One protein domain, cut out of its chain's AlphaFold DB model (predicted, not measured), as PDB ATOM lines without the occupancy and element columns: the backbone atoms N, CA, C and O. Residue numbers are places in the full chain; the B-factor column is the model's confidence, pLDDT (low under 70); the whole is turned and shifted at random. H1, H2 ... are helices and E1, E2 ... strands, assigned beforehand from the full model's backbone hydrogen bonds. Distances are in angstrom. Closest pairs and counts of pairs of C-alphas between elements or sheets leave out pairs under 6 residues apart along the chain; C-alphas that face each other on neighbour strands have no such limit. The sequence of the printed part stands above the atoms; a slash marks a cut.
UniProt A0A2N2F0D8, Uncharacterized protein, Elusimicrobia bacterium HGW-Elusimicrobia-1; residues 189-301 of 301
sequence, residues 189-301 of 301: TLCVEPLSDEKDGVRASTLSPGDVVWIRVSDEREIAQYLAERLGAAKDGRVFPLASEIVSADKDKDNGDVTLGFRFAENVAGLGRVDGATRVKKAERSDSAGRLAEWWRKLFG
ATOM      1  N   THR A 189     157.143 121.162 144.545       83.88
ATOM      2  CA  THR A 189     158.539 121.519 144.237       83.88
ATOM      3  C   THR A 189     159.476 120.516 144.892       83.88
ATOM      4  O   THR A 189     159.455 120.391 146.114       83.88
ATOM      5  N   LEU A 190     160.260 119.808 144.083       83.06
ATOM      6  CA  LEU A 190     161.250 118.815 144.496       83.06
ATOM      7  C   LEU A 190     162.606 119.477 144.750       83.06
ATOM      8  O   LEU A 190     163.041 120.316 143.959       83.06
ATOM      9  N   CYS A 191     163.303 119.054 145.801       85.56
ATOM     10  CA  CYS A 191     164.703 119.420 146.017       85.56
ATOM     11  C   CYS A 191     165.599 118.610 145.077       85.56
ATOM     12  O   CYS A 191     165.619 117.374 145.129       85.56
ATOM     13  N   VAL A 192     166.362 119.293 144.226       89.25
ATOM     14  CA  VAL A 192     167.252 118.646 143.257       89.25
ATOM     15  C   VAL A 192     168.678 119.161 143.353       89.25
ATOM     16  O   VAL A 192     168.925 120.326 143.639       89.25
ATOM     17  N   GLU A 193     169.626 118.284 143.057       90.06
ATOM     18  CA  GLU A 193     171.053 118.569 143.065       90.06
ATOM     19  C   GLU A 193     171.613 118.410 141.650       90.06
ATOM     20  O   GLU A 193     171.561 117.308 141.092       90.06
ATOM     21  N   PRO A 194     172.155 119.474 141.038       92.12
ATOM     22  CA  PRO A 194     172.900 119.350 139.793       92.12
ATOM     23  C   PRO A 194     174.145 118.479 139.987       92.12
ATOM     24  O   PRO A 194     174.886 118.651 140.954       92.12
ATOM     25  N   LEU A 195     174.402 117.550 139.065       91.25
ATOM     26  CA  LEU A 195     175.597 116.709 139.125       91.25
ATOM     27  C   LEU A 195     176.834 117.527 138.758       91.25
ATOM     28  O   LEU A 195     176.825 118.252 137.763       91.25
ATOM     29  N   SER A 196     177.913 117.365 139.518       90.44
ATOM     30  CA  SER A 196     179.196 117.992 139.221       90.44
ATOM     31  C   SER A 196     180.022 117.178 138.217       90.44
ATOM     32  O   SER A 196     179.982 115.947 138.193       90.44
ATOM     33  N   ASP A 197     180.781 117.880 137.378       89.94
ATOM     34  CA  ASP A 197     181.777 117.305 136.470       89.94
ATOM     35  C   ASP A 197     182.980 118.251 136.372       89.94
ATOM     36  O   ASP A 197     182.923 119.315 135.751       89.94
ATOM     37  N   GLU A 198     184.084 117.889 137.025       86.38
ATOM     38  CA  GLU A 198     185.277 118.739 137.097       86.38
ATOM     39  C   GLU A 198     186.011 118.869 135.756       86.38
ATOM     40  O   GLU A 198     186.695 119.873 135.530       86.38
ATOM     41  N   LYS A 199     185.875 117.874 134.870       82.06
ATOM     42  CA  LYS A 199     186.612 117.808 133.603       82.06
ATOM     43  C   LYS A 199     185.852 118.530 132.499       82.06
ATOM     44  O   LYS A 199     186.374 119.491 131.931       82.06
ATOM     45  N   ASP A 200     184.602 118.130 132.285       85.50
ATOM     46  CA  ASP A 200     183.800 118.554 131.133       85.50
ATOM     47  C   ASP A 200     182.572 119.394 131.532       85.50
ATOM     48  O   ASP A 200     181.783 119.812 130.684       85.50
ATOM     49  N   GLY A 201     182.404 119.698 132.824       87.19
ATOM     50  CA  GLY A 201     181.281 120.493 133.318       87.19
ATOM     51  C   GLY A 201     181.381 121.986 133.001       87.19
ATOM     52  O   GLY A 201     182.462 122.548 132.791       87.19
ATOM     53  N   VAL A 202     180.234 122.655 133.036       92.19
ATOM     54  CA  VAL A 202     180.060 124.096 132.812       92.19
ATOM     55  C   VAL A 202     179.859 124.792 134.154       92.19
ATOM     56  O   VAL A 202     179.156 124.276 135.017       92.19
ATOM     57  N   ARG A 203     180.468 125.964 134.368       93.00
ATOM     58  CA  ARG A 203     180.306 126.698 135.637       93.00
ATOM     59  C   ARG A 203     178.838 127.038 135.882       93.00
ATOM     60  O   ARG A 203     178.203 127.627 135.006       93.00
ATOM     61  N   ALA A 204     178.336 126.756 137.080       91.06
ATOM     62  CA  ALA A 204     176.959 127.043 137.460       91.06
ATOM     63  C   ALA A 204     176.590 128.518 137.236       91.06
ATOM     64  O   ALA A 204     175.522 128.820 136.712       91.06
ATOM     65  N   SER A 205     177.520 129.442 137.506       90.69
ATOM     66  CA  SER A 205     177.347 130.882 137.271       90.69
ATOM     67  C   SER A 205     177.136 131.276 135.803       90.69
ATOM     68  O   SER A 205     176.803 132.430 135.528       90.69
ATOM     69  N   THR A 206     177.384 130.372 134.855       92.12
ATOM     70  CA  THR A 206     177.234 130.608 133.409       92.12
ATOM     71  C   THR A 206     175.998 129.940 132.812       92.12
ATOM     72  O   THR A 206     175.655 130.242 131.672       92.12
ATOM     73  N   LEU A 207     175.311 129.090 133.581       91.19
ATOM     74  CA  LEU A 207     174.090 128.421 133.144       91.19
ATOM     75  C   LEU A 207     172.956 129.428 132.938       91.19
ATOM     76  O   LEU A 207     172.819 130.396 133.693       91.19
ATOM     77  N   SER A 208     172.155 129.184 131.906       90.25
ATOM     78  CA  SER A 208     171.019 130.023 131.524       90.25
ATOM     79  C   SER A 208     169.762 129.179 131.289       90.25
ATOM     80  O   SER A 208     169.867 127.974 131.048       90.25
ATOM     81  N   PRO A 209     168.559 129.783 131.337       90.81
ATOM     82  CA  PRO A 209     167.344 129.102 130.904       90.81
ATOM     83  C   PRO A 209     167.500 128.517 129.493       90.81
ATOM     84  O   PRO A 209     168.036 129.181 128.604       90.81
ATOM     85  N   GLY A 210     167.054 127.277 129.301       84.62
ATOM     86  CA  GLY A 210     167.218 126.503 128.069       84.62
ATOM     87  C   GLY A 210     168.418 125.549 128.058       84.62
ATOM     88  O   GLY A 210     168.464 124.640 127.227       84.62
ATOM     89  N   ASP A 211     169.384 125.702 128.970       87.69
ATOM     90  CA  ASP A 211     170.462 124.721 129.129       87.69
ATOM     91  C   ASP A 211     169.930 123.419 129.746       87.69
ATOM     92  O   ASP A 211     169.129 123.447 130.679       87.69
ATOM     93  N   VAL A 212     170.413 122.268 129.270       89.75
ATOM     94  CA  VAL A 212     170.074 120.952 129.834       89.75
ATOM     95  C   VAL A 212     171.236 120.448 130.682       89.75
ATOM     96  O   VAL A 212     172.381 120.401 130.226       89.75
ATOM     97  N   VAL A 213     170.951 120.060 131.921       92.31
ATOM     98  CA  VAL A 213     171.949 119.546 132.869       92.31
ATOM     99  C   VAL A 213     171.480 118.247 133.504       92.31
ATOM    100  O   VAL A 213     170.282 117.976 133.597       92.31
ATOM    101  N   TRP A 214     172.433 117.432 133.949       91.12
ATOM    102  CA  TRP A 214     172.127 116.259 134.759       91.12
ATOM    103  C   TRP A 214     171.847 116.684 136.197       91.12
ATOM    104  O   TRP A 214     172.656 117.379 136.811       91.12
ATOM    105  N   ILE A 215     170.727 116.229 136.748       92.12
ATOM    106  CA  ILE A 215     170.323 116.482 138.130       92.12
ATOM    107  C   ILE A 215     169.951 115.179 138.840       92.12
ATOM    108  O   ILE A 215     169.602 114.181 138.208       92.12
ATOM    109  N   ARG A 216     169.995 115.200 140.168       89.88
ATOM    110  CA  ARG A 216     169.541 114.132 141.057       89.88
ATOM    111  C   ARG A 216     168.436 114.666 141.958       89.88
ATOM    112  O   ARG A 216     168.569 115.761 142.492       89.88
ATOM    113  N   VAL A 217     167.366 113.900 142.167       86.62
ATOM    114  CA  VAL A 217     166.369 114.244 143.192       86.62
ATOM    115  C   VAL A 217     166.953 113.901 144.563       86.62
ATOM    116  O   VAL A 217     167.309 112.756 144.817       86.62
ATOM    117  N   SER A 218     167.096 114.912 145.416       85.44
ATOM    118  CA  SER A 218     167.674 114.822 146.773       85.44
ATOM    119  C   SER A 218     166.613 114.836 147.877       85.44
ATOM    120  O   SER A 218     166.914 114.852 149.063       85.44
ATOM    121  N   ASP A 219     165.352 114.891 147.475       80.12
ATOM    122  CA  ASP A 219     164.221 115.143 148.346       80.12
ATOM    123  C   ASP A 219     163.738 113.851 149.018       80.12
ATOM    124  O   ASP A 219     163.300 112.913 148.352       80.12
ATOM    125  N   GLU A 220     163.835 113.806 150.347       77.44
ATOM    126  CA  GLU A 220     163.541 112.609 151.143       77.44
ATOM    127  C   GLU A 220     162.048 112.408 151.426       77.44
ATOM    128  O   GLU A 220     161.658 111.360 151.941       77.44
ATOM    129  N   ARG A 221     161.188 113.383 151.098       76.31
ATOM    130  CA  ARG A 221     159.744 113.265 151.340       76.31
ATOM    131  C   ARG A 221     159.178 112.110 150.517       76.31
ATOM    132  O   ARG A 221     159.476 112.001 149.333       76.31
ATOM    133  N   GLU A 222     158.280 111.311 151.089       64.12
ATOM    134  CA  GLU A 222     157.658 110.167 150.393       64.12
ATOM    135  C   GLU A 222     157.029 110.561 149.049       64.12
ATOM    136  O   GLU A 222     157.195 109.873 148.047       64.12
ATOM    137  N   ILE A 223     156.371 111.724 148.994       64.06
ATOM    138  CA  ILE A 223     155.815 112.266 147.747       64.06
ATOM    139  C   ILE A 223     156.898 112.563 146.708       64.06
ATOM    140  O   ILE A 223     156.684 112.383 145.513       64.06
ATOM    141  N   ALA A 224     158.067 113.013 147.151       73.00
ATOM    142  CA  ALA A 224     159.179 113.306 146.275       73.00
ATOM    143  C   ALA A 224     159.878 112.035 145.800       73.00
ATOM    144  O   ALA A 224     160.266 111.976 144.638       73.00
ATOM    145  N   GLN A 225     159.958 111.005 146.645       76.25
ATOM    146  CA  GLN A 225     160.425 109.677 146.252       76.25
ATOM    147  C   GLN A 225     159.477 109.039 145.232       76.25
ATOM    148  O   GLN A 225     159.924 108.596 144.178       76.25
ATOM    149  N   TYR A 226     158.166 109.101 145.475       72.00
ATOM    150  CA  TYR A 226     157.145 108.653 144.529       72.00
ATOM    151  C   TYR A 226     157.247 109.384 143.182       72.00
ATOM    152  O   TYR A 226     157.255 108.762 142.119       72.00
ATOM    153  N   LEU A 227     157.366 110.716 143.204       75.25
ATOM    154  CA  LEU A 227     157.538 111.500 141.982       75.25
ATOM    155  C   LEU A 227     158.884 111.210 141.309       75.25
ATOM    156  O   LEU A 227     158.929 111.121 140.088       75.25
ATOM    157  N   ALA A 228     159.962 111.001 142.064       76.19
ATOM    158  CA  ALA A 228     161.253 110.606 141.514       76.19
ATOM    159  C   ALA A 228     161.157 109.256 140.791       76.19
ATOM    160  O   ALA A 228     161.662 109.138 139.678       76.19
ATOM    161  N   GLU A 229     160.456 108.269 141.355       76.38
ATOM    162  CA  GLU A 229     160.195 106.992 140.679       76.38
ATOM    163  C   GLU A 229     159.407 107.189 139.384       76.38
ATOM    164  O   GLU A 229     159.778 106.656 138.335       76.38
ATOM    165  N   ARG A 230     158.367 108.029 139.419       74.62
ATOM    166  CA  ARG A 230     157.558 108.366 138.237       74.62
ATOM    167  C   ARG A 230     158.318 109.164 137.177       74.62
ATOM    168  O   ARG A 230     157.965 109.109 136.006       74.62
ATOM    169  N   LEU A 231     159.357 109.893 137.565       73.50
ATOM    170  CA  LEU A 231     160.248 110.608 136.652       73.50
ATOM    171  C   LEU A 231     161.390 109.717 136.130       73.50
ATOM    172  O   LEU A 231     162.225 110.190 135.361       73.50
ATOM    173  N   GLY A 232     161.461 108.449 136.555       72.56
ATOM    174  CA  GLY A 232     162.588 107.556 136.266       72.56
ATOM    175  C   GLY A 232     163.886 107.951 136.984       72.56
ATOM    176  O   GLY A 232     164.957 107.436 136.666       72.56
ATOM    177  N   ALA A 233     163.793 108.866 137.948       78.69
ATOM    178  CA  ALA A 233     164.876 109.340 138.799       78.69
ATOM    179  C   ALA A 233     165.062 108.480 140.056       78.69
ATOM    180  O   ALA A 233     165.999 108.705 140.815       78.69
ATOM    181  N   ALA A 234     164.203 107.486 140.281       75.38
ATOM    182  CA  ALA A 234     164.393 106.457 141.290       75.38
ATOM    183  C   ALA A 234     163.846 105.104 140.808       75.38
ATOM    184  O   ALA A 234     162.913 105.049 140.008       75.38
ATOM    185  N   LYS A 235     164.458 104.006 141.254       72.81
ATOM    186  CA  LYS A 235     163.962 102.639 141.055       72.81
ATOM    187  C   LYS A 235     164.528 101.718 142.132       72.81
ATOM    188  O   LYS A 235     165.737 101.734 142.363       72.81
ATOM    189  N   ASP A 236     163.673 100.906 142.752       73.25
ATOM    190  CA  ASP A 236     164.051  99.929 143.787       73.25
ATOM    191  C   ASP A 236     164.871 100.579 144.927       73.25
ATOM    192  O   ASP A 236     165.910 100.064 145.348       73.25
ATOM    193  N   GLY A 237     164.462 101.780 145.361       67.44
ATOM    194  CA  GLY A 237     165.153 102.568 146.393       67.44
ATOM    195  C   GLY A 237     166.489 103.195 145.964       67.44
ATOM    196  O   GLY A 237     167.175 103.807 146.782       67.44
ATOM    197  N   ARG A 238     166.891 103.066 144.693       73.44
ATOM    198  CA  ARG A 238     168.100 103.697 144.140       73.44
ATOM    199  C   ARG A 238     167.738 104.930 143.331       73.44
ATOM    200  O   ARG A 238     166.889 104.854 142.451       73.44
ATOM    201  N   VAL A 239     168.430 106.038 143.579       76.56
ATOM    202  CA  VAL A 239     168.235 107.300 142.853       76.56
ATOM    203  C   VAL A 239     169.130 107.343 141.611       76.56
ATOM    204  O   VAL A 239     170.331 107.080 141.689       76.56
ATOM    205  N   PHE A 240     168.551 107.700 140.466       79.81
ATOM    206  CA  PHE A 240     169.217 107.839 139.176       79.81
ATOM    207  C   PHE A 240     169.238 109.304 138.724       79.81
ATOM    208  O   PHE A 240     168.268 110.034 138.935       79.81
ATOM    209  N   PRO A 241     170.326 109.756 138.079       85.06
ATOM    210  CA  PRO A 241     170.381 111.092 137.515       85.06
ATOM    211  C   PRO A 241     169.473 111.211 136.284       85.06
ATOM    212  O   PRO A 241     169.386 110.291 135.462       85.06
ATOM    213  N   LEU A 242     168.846 112.376 136.140       85.12
ATOM    214  CA  LEU A 242     167.951 112.725 135.042       85.12
ATOM    215  C   LEU A 242     168.450 113.991 134.331       85.12
ATOM    216  O   LEU A 242     168.990 114.895 134.965       85.12
ATOM    217  N   ALA A 243     168.296 114.052 133.010       86.88
ATOM    218  CA  ALA A 243     168.613 115.246 132.235       86.88
ATOM    219  C   ALA A 243     167.402 116.184 132.254       86.88
ATOM    220  O   ALA A 243     166.301 115.773 131.884       86.88
ATOM    221  N   SER A 244     167.590 117.428 132.692       85.00
ATOM    222  CA  SER A 244     166.507 118.407 132.798       85.00
ATOM    223  C   SER A 244     166.915 119.767 132.252       85.00
ATOM    224  O   SER A 244     168.043 120.218 132.455       85.00
ATOM    225  N   GLU A 245     165.980 120.407 131.552       88.50
ATOM    226  CA  GLU A 245     166.135 121.767 131.047       88.50
ATOM    227  C   GLU A 245     165.932 122.777 132.184       88.50
ATOM    228  O   GLU A 245     164.981 122.695 132.968       88.50
ATOM    229  N   ILE A 246     166.844 123.740 132.269       90.69
ATOM    230  CA  ILE A 246     166.779 124.850 133.209       90.69
ATOM    231  C   ILE A 246     165.702 125.814 132.725       90.69
ATOM    232  O   ILE A 246     165.757 126.328 131.611       90.69
ATOM    233  N   VAL A 247     164.731 126.097 133.585       88.81
ATOM    234  CA  VAL A 247     163.637 127.037 133.307       88.81
ATOM    235  C   VAL A 247     163.908 128.399 133.945       88.81
ATOM    236  O   VAL A 247     163.451 129.424 133.444       88.81
ATOM    237  N   SER A 248     164.695 128.435 135.022       87.50
ATOM    238  CA  SER A 248     165.187 129.672 135.632       87.50
ATOM    239  C   SER A 248     166.574 129.486 136.232       87.50
ATOM    240  O   SER A 248     166.905 128.410 136.727       87.50
ATOM    241  N   ALA A 249     167.366 130.554 136.229       89.31
ATOM    242  CA  ALA A 249     168.663 130.604 136.887       89.31
ATOM    243  C   ALA A 249     168.806 131.953 137.600       89.31
ATOM    244  O   ALA A 249     169.045 132.979 136.960       89.31
ATOM    245  N   ASP A 250     168.644 131.948 138.920       88.56
ATOM    246  CA  ASP A 250     168.731 133.135 139.766       88.56
ATOM    247  C   ASP A 250     170.071 133.144 140.499       88.56
ATOM    248  O   ASP A 250     170.407 132.212 141.229       88.56
ATOM    249  N   LYS A 251     170.860 134.200 140.286       86.69
ATOM    250  CA  LYS A 251     172.179 134.366 140.908       86.69
ATOM    251  C   LYS A 251     172.037 135.210 142.158       86.69
ATOM    252  O   LYS A 251     171.584 136.355 142.085       86.69
ATOM    253  N   ASP A 252     172.448 134.650 143.280       81.44
ATOM    254  CA  ASP A 252     172.526 135.366 144.538       81.44
ATOM    255  C   ASP A 252     173.766 136.275 144.509       81.44
ATOM    256  O   ASP A 252     174.894 135.835 144.265       81.44
ATOM    257  N   LYS A 253     173.537 137.581 144.665       74.19
ATOM    258  CA  LYS A 253     174.584 138.604 144.545       74.19
ATOM    259  C   LYS A 253     175.512 138.635 145.758       74.19
ATOM    260  O   LYS A 253     176.612 139.166 145.630       74.19
ATOM    261  N   ASP A 254     175.081 138.068 146.883       72.00
ATOM    262  CA  ASP A 254     175.760 138.233 148.166       72.00
ATOM    263  C   ASP A 254     176.684 137.053 148.497       72.00
ATOM    264  O   ASP A 254     177.734 137.252 149.108       72.00
ATOM    265  N   ASN A 255     176.346 135.832 148.062       76.94
ATOM    266  CA  ASN A 255     177.149 134.627 148.326       76.94
ATOM    267  C   ASN A 255     177.689 133.921 147.069       76.94
ATOM    268  O   ASN A 255     178.511 133.020 147.198       76.94
ATOM    269  N   GLY A 256     177.281 134.339 145.865       77.75
ATOM    270  CA  GLY A 256     177.724 133.720 144.613       77.75
ATOM    271  C   GLY A 256     177.035 132.393 144.275       77.75
ATOM    272  O   GLY A 256     177.400 131.768 143.276       77.75
ATOM    273  N   ASP A 257     176.031 131.981 145.050       86.44
ATOM    274  CA  ASP A 257     175.216 130.808 144.755       86.44
ATOM    275  C   ASP A 257     174.304 131.051 143.554       86.44
ATOM    276  O   ASP A 257     173.841 132.160 143.269       86.44
ATOM    277  N   VAL A 258     173.974 129.962 142.872       87.31
ATOM    278  CA  VAL A 258     173.009 129.938 141.782       87.31
ATOM    279  C   VAL A 258     171.860 129.021 142.168       87.31
ATOM    280  O   VAL A 258     172.052 127.847 142.488       87.31
ATOM    281  N   THR A 259     170.649 129.564 142.124       91.12
ATOM    282  CA  THR A 259     169.412 128.800 142.258       91.12
ATOM    283  C   THR A 259     168.898 128.455 140.869       91.12
ATOM    284  O   THR A 259     168.578 129.335 140.072       91.12
ATOM    285  N   LEU A 260     168.829 127.164 140.576       90.25
ATOM    286  CA  LEU A 260     168.354 126.616 139.316       90.25
ATOM    287  C   LEU A 260     166.944 126.058 139.501       90.25
ATOM    288  O   LEU A 260     166.699 125.225 140.378       90.25
ATOM    289  N   GLY A 261     166.021 126.529 138.670       90.56
ATOM    290  CA  GLY A 261     164.660 126.023 138.588       90.56
ATOM    291  C   GLY A 261     164.496 125.091 137.398       90.56
ATOM    292  O   GLY A 261     164.943 125.388 136.291       90.56
ATOM    293  N   PHE A 262     163.800 123.988 137.626       88.00
ATOM    294  CA  PHE A 262     163.514 122.943 136.650       88.00
ATOM    295  C   PHE A 262     162.006 122.724 136.581       88.00
ATOM    296  O   PHE A 262     161.296 122.909 137.574       88.00
ATOM    297  N   ARG A 263     161.496 122.299 135.427       83.50
ATOM    298  CA  ARG A 263     160.094 121.889 135.282       83.50
ATOM    299  C   ARG A 263     160.050 120.469 134.747       83.50
ATOM    300  O   ARG A 263     160.559 120.206 133.664       83.50
ATOM    301  N   PHE A 264     159.432 119.575 135.510       78.25
ATOM    302  CA  PHE A 264     159.261 118.174 135.125       78.25
ATOM    303  C   PHE A 264     157.879 117.921 134.526       78.25
ATOM    304  O   PHE A 264     157.747 117.151 133.580       78.25
ATOM    305  N   ALA A 265     156.855 118.593 135.059       75.38
ATOM    306  CA  ALA A 265     155.474 118.541 134.588       75.38
ATOM    307  C   ALA A 265     154.743 119.853 134.934       75.38
ATOM    308  O   ALA A 265     155.301 120.711 135.621       75.38
ATOM    309  N   GLU A 266     153.487 120.006 134.498       65.19
ATOM    310  CA  GLU A 266     152.683 121.222 134.730       65.19
ATOM    311  C   GLU A 266     152.609 121.618 136.219       65.19
ATOM    312  O   GLU A 266     152.692 122.801 136.549       65.19
ATOM    313  N   ASN A 267     152.552 120.628 137.117       68.62
ATOM    314  CA  ASN A 267     152.457 120.827 138.567       68.62
ATOM    315  C   ASN A 267     153.648 120.256 139.352       68.62
ATOM    316  O   ASN A 267     153.567 120.144 140.575       68.62
ATOM    317  N   VAL A 268     154.745 119.894 138.677       78.00
ATOM    318  CA  VAL A 268     155.950 119.365 139.332       78.00
ATOM    319  C   VAL A 268     157.170 120.147 138.864       78.00
ATOM    320  O   VAL A 268     157.568 120.083 137.697       78.00
ATOM    321  N   ALA A 269     157.767 120.883 139.793       87.38
ATOM    322  CA  ALA A 269     158.977 121.662 139.580       87.38
ATOM    323  C   ALA A 269     160.141 121.081 140.386       87.38
ATOM    324  O   ALA A 269     159.937 120.392 141.383       87.38
ATOM    325  N   GLY A 270     161.363 121.373 139.962       86.62
ATOM    326  CA  GLY A 270     162.577 121.127 140.728       86.62
ATOM    327  C   GLY A 270     163.229 122.444 141.108       86.62
ATOM    328  O   GLY A 270     163.229 123.382 140.313       86.62
ATOM    329  N   LEU A 271     163.804 122.508 142.301       91.50
ATOM    330  CA  LEU A 271     164.643 123.618 142.728       91.50
ATOM    331  C   LEU A 271     165.959 123.068 143.270       91.50
ATOM    332  O   LEU A 271     165.957 122.216 144.158       91.50
ATOM    333  N   GLY A 272     167.068 123.550 142.721       89.50
ATOM    334  CA  GLY A 272     168.405 123.188 143.170       89.50
ATOM    335  C   GLY A 272     169.258 124.413 143.424       89.50
ATOM    336  O   GLY A 272     169.204 125.373 142.661       89.50
ATOM    337  N   ARG A 273     170.052 124.381 144.493       90.06
ATOM    338  CA  ARG A 273     171.036 125.420 144.805       90.06
ATOM    339  C   ARG A 273     172.430 124.848 144.614       90.06
ATOM    340  O   ARG A 273     172.705 123.737 145.058       90.06
ATOM    341  N   VAL A 274     173.292 125.596 143.944       91.94
ATOM    342  CA  VAL A 274     174.668 125.188 143.670       91.94
ATOM    343  C   VAL A 274     175.584 126.404 143.748       91.94
ATOM    344  O   VAL A 274     175.211 127.492 143.314       91.94
ATOM    345  N   ASP A 275     176.784 126.225 144.292       91.00
ATOM    346  CA  ASP A 275     177.804 127.272 144.309       91.00
ATOM    347  C   ASP A 275     178.183 127.668 142.869       91.00
ATOM    348  O   ASP A 275     178.393 126.810 142.004       91.00
ATOM    349  N   GLY A 276     178.285 128.971 142.592       87.44
ATOM    350  CA  GLY A 276     178.507 129.488 141.241       87.44
ATOM    351  C   GLY A 276     179.813 129.036 140.579       87.44
ATOM    352  O   GLY A 276     179.878 128.984 139.344       87.44
ATOM    353  N   ALA A 277     180.842 128.686 141.358       89.38
ATOM    354  CA  ALA A 277     182.110 128.177 140.847       89.38
ATOM    355  C   ALA A 277     182.056 126.677 140.508       89.38
ATOM    356  O   ALA A 277     182.891 126.202 139.727       89.38
ATOM    357  N   THR A 278     181.066 125.947 141.030       91.31
ATOM    358  CA  THR A 278     180.873 124.516 140.765       91.31
ATOM    359  C   THR A 278     180.661 124.263 139.276       91.31
ATOM    360  O   THR A 278     179.884 124.947 138.605       91.31
ATOM    361  N   ARG A 279     181.350 123.254 138.736       93.31
ATOM    362  CA  ARG A 279     181.185 122.814 137.347       93.31
ATOM    363  C   ARG A 279     180.101 121.746 137.281       93.31
ATOM    364  O   ARG A 279     180.284 120.659 137.815       93.31
ATOM    365  N   VAL A 280     178.985 122.067 136.641       93.50
ATOM    366  CA  VAL A 280     177.800 121.219 136.490       93.50
ATOM    367  C   VAL A 280     177.870 120.443 135.178       93.50
ATOM    368  O   VAL A 280     178.235 120.986 134.133       93.50
ATOM    369  N   LYS A 281     177.495 119.168 135.219       92.94
ATOM    370  CA  LYS A 281     177.490 118.272 134.069       92.94
ATOM    371  C   LYS A 281     176.369 118.632 133.090       92.94
ATOM    372  O   LYS A 281     175.186 118.487 133.411       92.94
ATOM    373  N   LYS A 282     176.738 119.054 131.879       90.31
ATOM    374  CA  LYS A 282     175.783 119.336 130.797       90.31
ATOM    375  C   LYS A 282     175.259 118.029 130.192       90.31
ATOM    376  O   LYS A 282     175.979 117.033 130.141       90.31
ATOM    377  N   ALA A 283     174.002 118.027 129.774       85.62
ATOM    378  CA  ALA A 283     173.370 116.927 129.052       85.62
ATOM    379  C   ALA A 283     173.070 117.354 127.609       85.62
ATOM    380  O   ALA A 283     172.922 118.549 127.331       85.62
ATOM    381  N   GLU A 284     172.963 116.395 126.692       76.50
ATOM    382  CA  GLU A 284     172.478 116.684 125.345       76.50
ATOM    383  C   GLU A 284     170.947 116.767 125.346       76.50
ATOM    384  O   GLU A 284     170.261 116.092 126.112       76.50
ATOM    385  N   ARG A 285     170.370 117.596 124.470       61.06
ATOM    386  CA  ARG A 285     168.907 117.791 124.413       61.06
ATOM    387  C   ARG A 285     168.149 116.518 123.996       61.06
ATOM    388  O   ARG A 285     166.969 116.358 124.309       61.06
ATOM    389  N   SER A 286     168.832 115.594 123.325       57.38
ATOM    390  CA  SER A 286     168.363 114.233 123.037       57.38
ATOM    391  C   SER A 286     168.203 113.378 124.299       57.38
ATOM    392  O   SER A 286     167.305 112.537 124.334       57.38
ATOM    393  N   ASP A 287     169.000 113.609 125.348       55.88
ATOM    394  CA  ASP A 287     168.984 112.807 126.580       55.88
ATOM    395  C   ASP A 287     167.727 113.063 127.425       55.88
ATOM    396  O   ASP A 287     167.167 112.132 128.011       55.88
ATOM    397  N   SER A 288     167.248 114.312 127.456       52.44
ATOM    398  CA  SER A 288     166.029 114.708 128.176       52.44
ATOM    399  C   SER A 288     164.755 114.179 127.509       52.44
ATOM    400  O   SER A 288     163.840 113.727 128.194       52.44
ATOM    401  N   ALA A 289     164.701 114.180 126.173       44.78
ATOM    402  CA  ALA A 289     163.554 113.666 125.423       44.78
ATOM    403  C   ALA A 289     163.562 112.129 125.323       44.78
ATOM    404  O   ALA A 289     162.506 111.500 125.382       44.78
ATOM    405  N   GLY A 290     164.745 111.517 125.201       43.00
ATOM    406  CA  GLY A 290     164.913 110.080 124.991       43.00
ATOM    407  C   GLY A 290     164.515 109.231 126.198       43.00
ATOM    408  O   GLY A 290     163.742 108.289 126.044       43.00
ATOM    409  N   ARG A 291     164.971 109.571 127.414       44.41
ATOM    410  CA  ARG A 291     164.726 108.724 128.600       44.41
ATOM    411  C   ARG A 291     163.313 108.811 129.159       44.41
ATOM    412  O   ARG A 291     162.767 107.775 129.535       44.41
ATOM    413  N   LEU A 292     162.708 110.001 129.181       44.03
ATOM    414  CA  LEU A 292     161.293 110.138 129.533       44.03
ATOM    415  C   LEU A 292     160.451 109.356 128.511       44.03
ATOM    416  O   LEU A 292     159.718 108.448 128.892       44.03
ATOM    417  N   ALA A 293     160.636 109.588 127.207       40.28
ATOM    418  CA  ALA A 293     159.858 108.901 126.175       40.28
ATOM    419  C   ALA A 293     160.061 107.372 126.132       40.28
ATOM    420  O   ALA A 293     159.113 106.655 125.815       40.28
ATOM    421  N   GLU A 294     161.258 106.853 126.432       38.66
ATOM    422  CA  GLU A 294     161.535 105.406 126.481       38.66
ATOM    423  C   GLU A 294     160.987 104.719 127.736       38.66
ATOM    424  O   GLU A 294     160.524 103.580 127.653       38.66
ATOM    425  N   TRP A 295     161.007 105.389 128.892       40.09
ATOM    426  CA  TRP A 295     160.428 104.850 130.124       40.09
ATOM    427  C   TRP A 295     158.895 104.820 130.058       40.09
ATOM    428  O   TRP A 295     158.295 103.785 130.352       40.09
ATOM    429  N   TRP A 296     158.266 105.884 129.536       36.09
ATOM    430  CA  TRP A 296     156.831 105.895 129.222       36.09
ATOM    431  C   TRP A 296     156.465 104.802 128.199       36.09
ATOM    432  O   TRP A 296     155.469 104.102 128.372       36.09
ATOM    433  N   ARG A 297     157.313 104.549 127.190       37.69
ATOM    434  CA  ARG A 297     157.127 103.428 126.247       37.69
ATOM    435  C   ARG A 297     157.232 102.046 126.894       37.69
ATOM    436  O   ARG A 297     156.579 101.131 126.420       37.69
ATOM    437  N   LYS A 298     158.036 101.863 127.944       38.59
ATOM    438  CA  LYS A 298     158.202 100.561 128.623       38.59
ATOM    439  C   LYS A 298     157.104 100.231 129.634       38.59
ATOM    440  O   LYS A 298     156.925  99.061 129.945       38.59
ATOM    441  N   LEU A 299     156.399 101.232 130.157       35.53
ATOM    442  CA  LEU A 299     155.249 101.027 131.049       35.53
ATOM    443  C   LEU A 299     153.923 100.872 130.292       35.53
ATOM    444  O   LEU A 299     152.983 100.272 130.814       35.53
ATOM    445  N   PHE A 300     153.843 101.399 129.066       37.41
ATOM    446  CA  PHE A 300     152.599 101.449 128.294       37.41
ATOM    447  C   PHE A 300     152.666 100.798 126.904       37.41
ATOM    448  O   PHE A 300     151.624 100.710 126.257       37.41
ATOM    449  N   GLY A 301     153.835 100.315 126.472       28.89
ATOM    450  CA  GLY A 301     154.011  99.443 125.304       28.89
ATOM    451  C   GLY A 301     153.802  97.969 125.621       28.89
ATOM    452  O   GLY A 301     154.109  97.563 126.762       28.89
TER     453      GLY A 301
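Overview. This is residues 189 to 301 of the 301 residues of an uncharacterized protein of Elusimicrobia bacterium HGW-Elusimicrobia-1 (UniProt A0A2N2F0D8). The domain is a small closed barrel of five strands, with two helices packed on its outside. H1 crosses the barrel wall over E1, while H2 packs by its residues 285 to 292 near E3 and E2, and its later residues reach away from the barrel and lengthen the whole. The printed part has 113 residues, with named elements in the order E1, E2, H1, E3, E4, E5, H2; the class is mixed, helices and strands. The ring runs E1, E2, E3, E4, E5 and back to E1, antiparallel but for the parallel pair of E5 and E1. The whole is compact, with a radius of gyration of the C-alphas of 13.9 A, yet elongated in outline, spanning 47 by 29 by 25 A.

Arrangement. E1, residues 189 to 194, and E2, residues 212 to 217, form an antiparallel hairpin, with N 193 and O 216 at 2.8 A. E2 and E3, residues 242 to 251, are antiparallel, with N 215 and O 242 at 2.8 A. E3 bends by 71 degrees at residue 247; it pairs with E2 over residues 242 to 245 and with E4, residues 257 to 265, over residues 246 to 251. E3, E4 and E5, residues 268 to 275, form a meander, each strand the antiparallel neighbour of the one before; N 250 and O 259 are 2.9 A apart, N 260 and O 272 2.8 A. E5 and E1 are parallel, with N 190 and O 269 at 2.8 A. H1, residues 222 to 230, lies outside the barrel over E1 at a height of 8.9 A, across the strands at 64 degrees to E1 on the local plane; the closest C-alphas of the two are those of Leu 190 and Ala 224, 6.1 A apart. H2, residues 285 to 300, lies outside over E3 at 10.2 A, slantwise at 42 degrees on the local plane; their closest C-alphas are those of Ala 243 and Ser 288, 4.8 A apart. H1 and H2 are apart. Every O i to N i+4 pair is within hydrogen-bond range in H1, and 10 of 12 in H2.

Along the chain. E1 begins with C-alpha 189 at (158.539, 121.519, 144.237) and is 15.2 A long; E2 is 15.4 A, H1 12.3 A. E3 is 22.8 A, E4 25.4 A and E5 23.8 A. H2, 23.4 A, ends with C-alpha 300 at (152.599, 101.449, 128.294).

Size, cuts and confidence. The farthest C-alphas, of Asp 254 and Gly 301, are 50.0 A apart. The printed part has no cut. Long links join E1 to E2 and H1 to E3. Mean pLDDT of the printed part is 77.8; residues 285 to 301 are among those under 70.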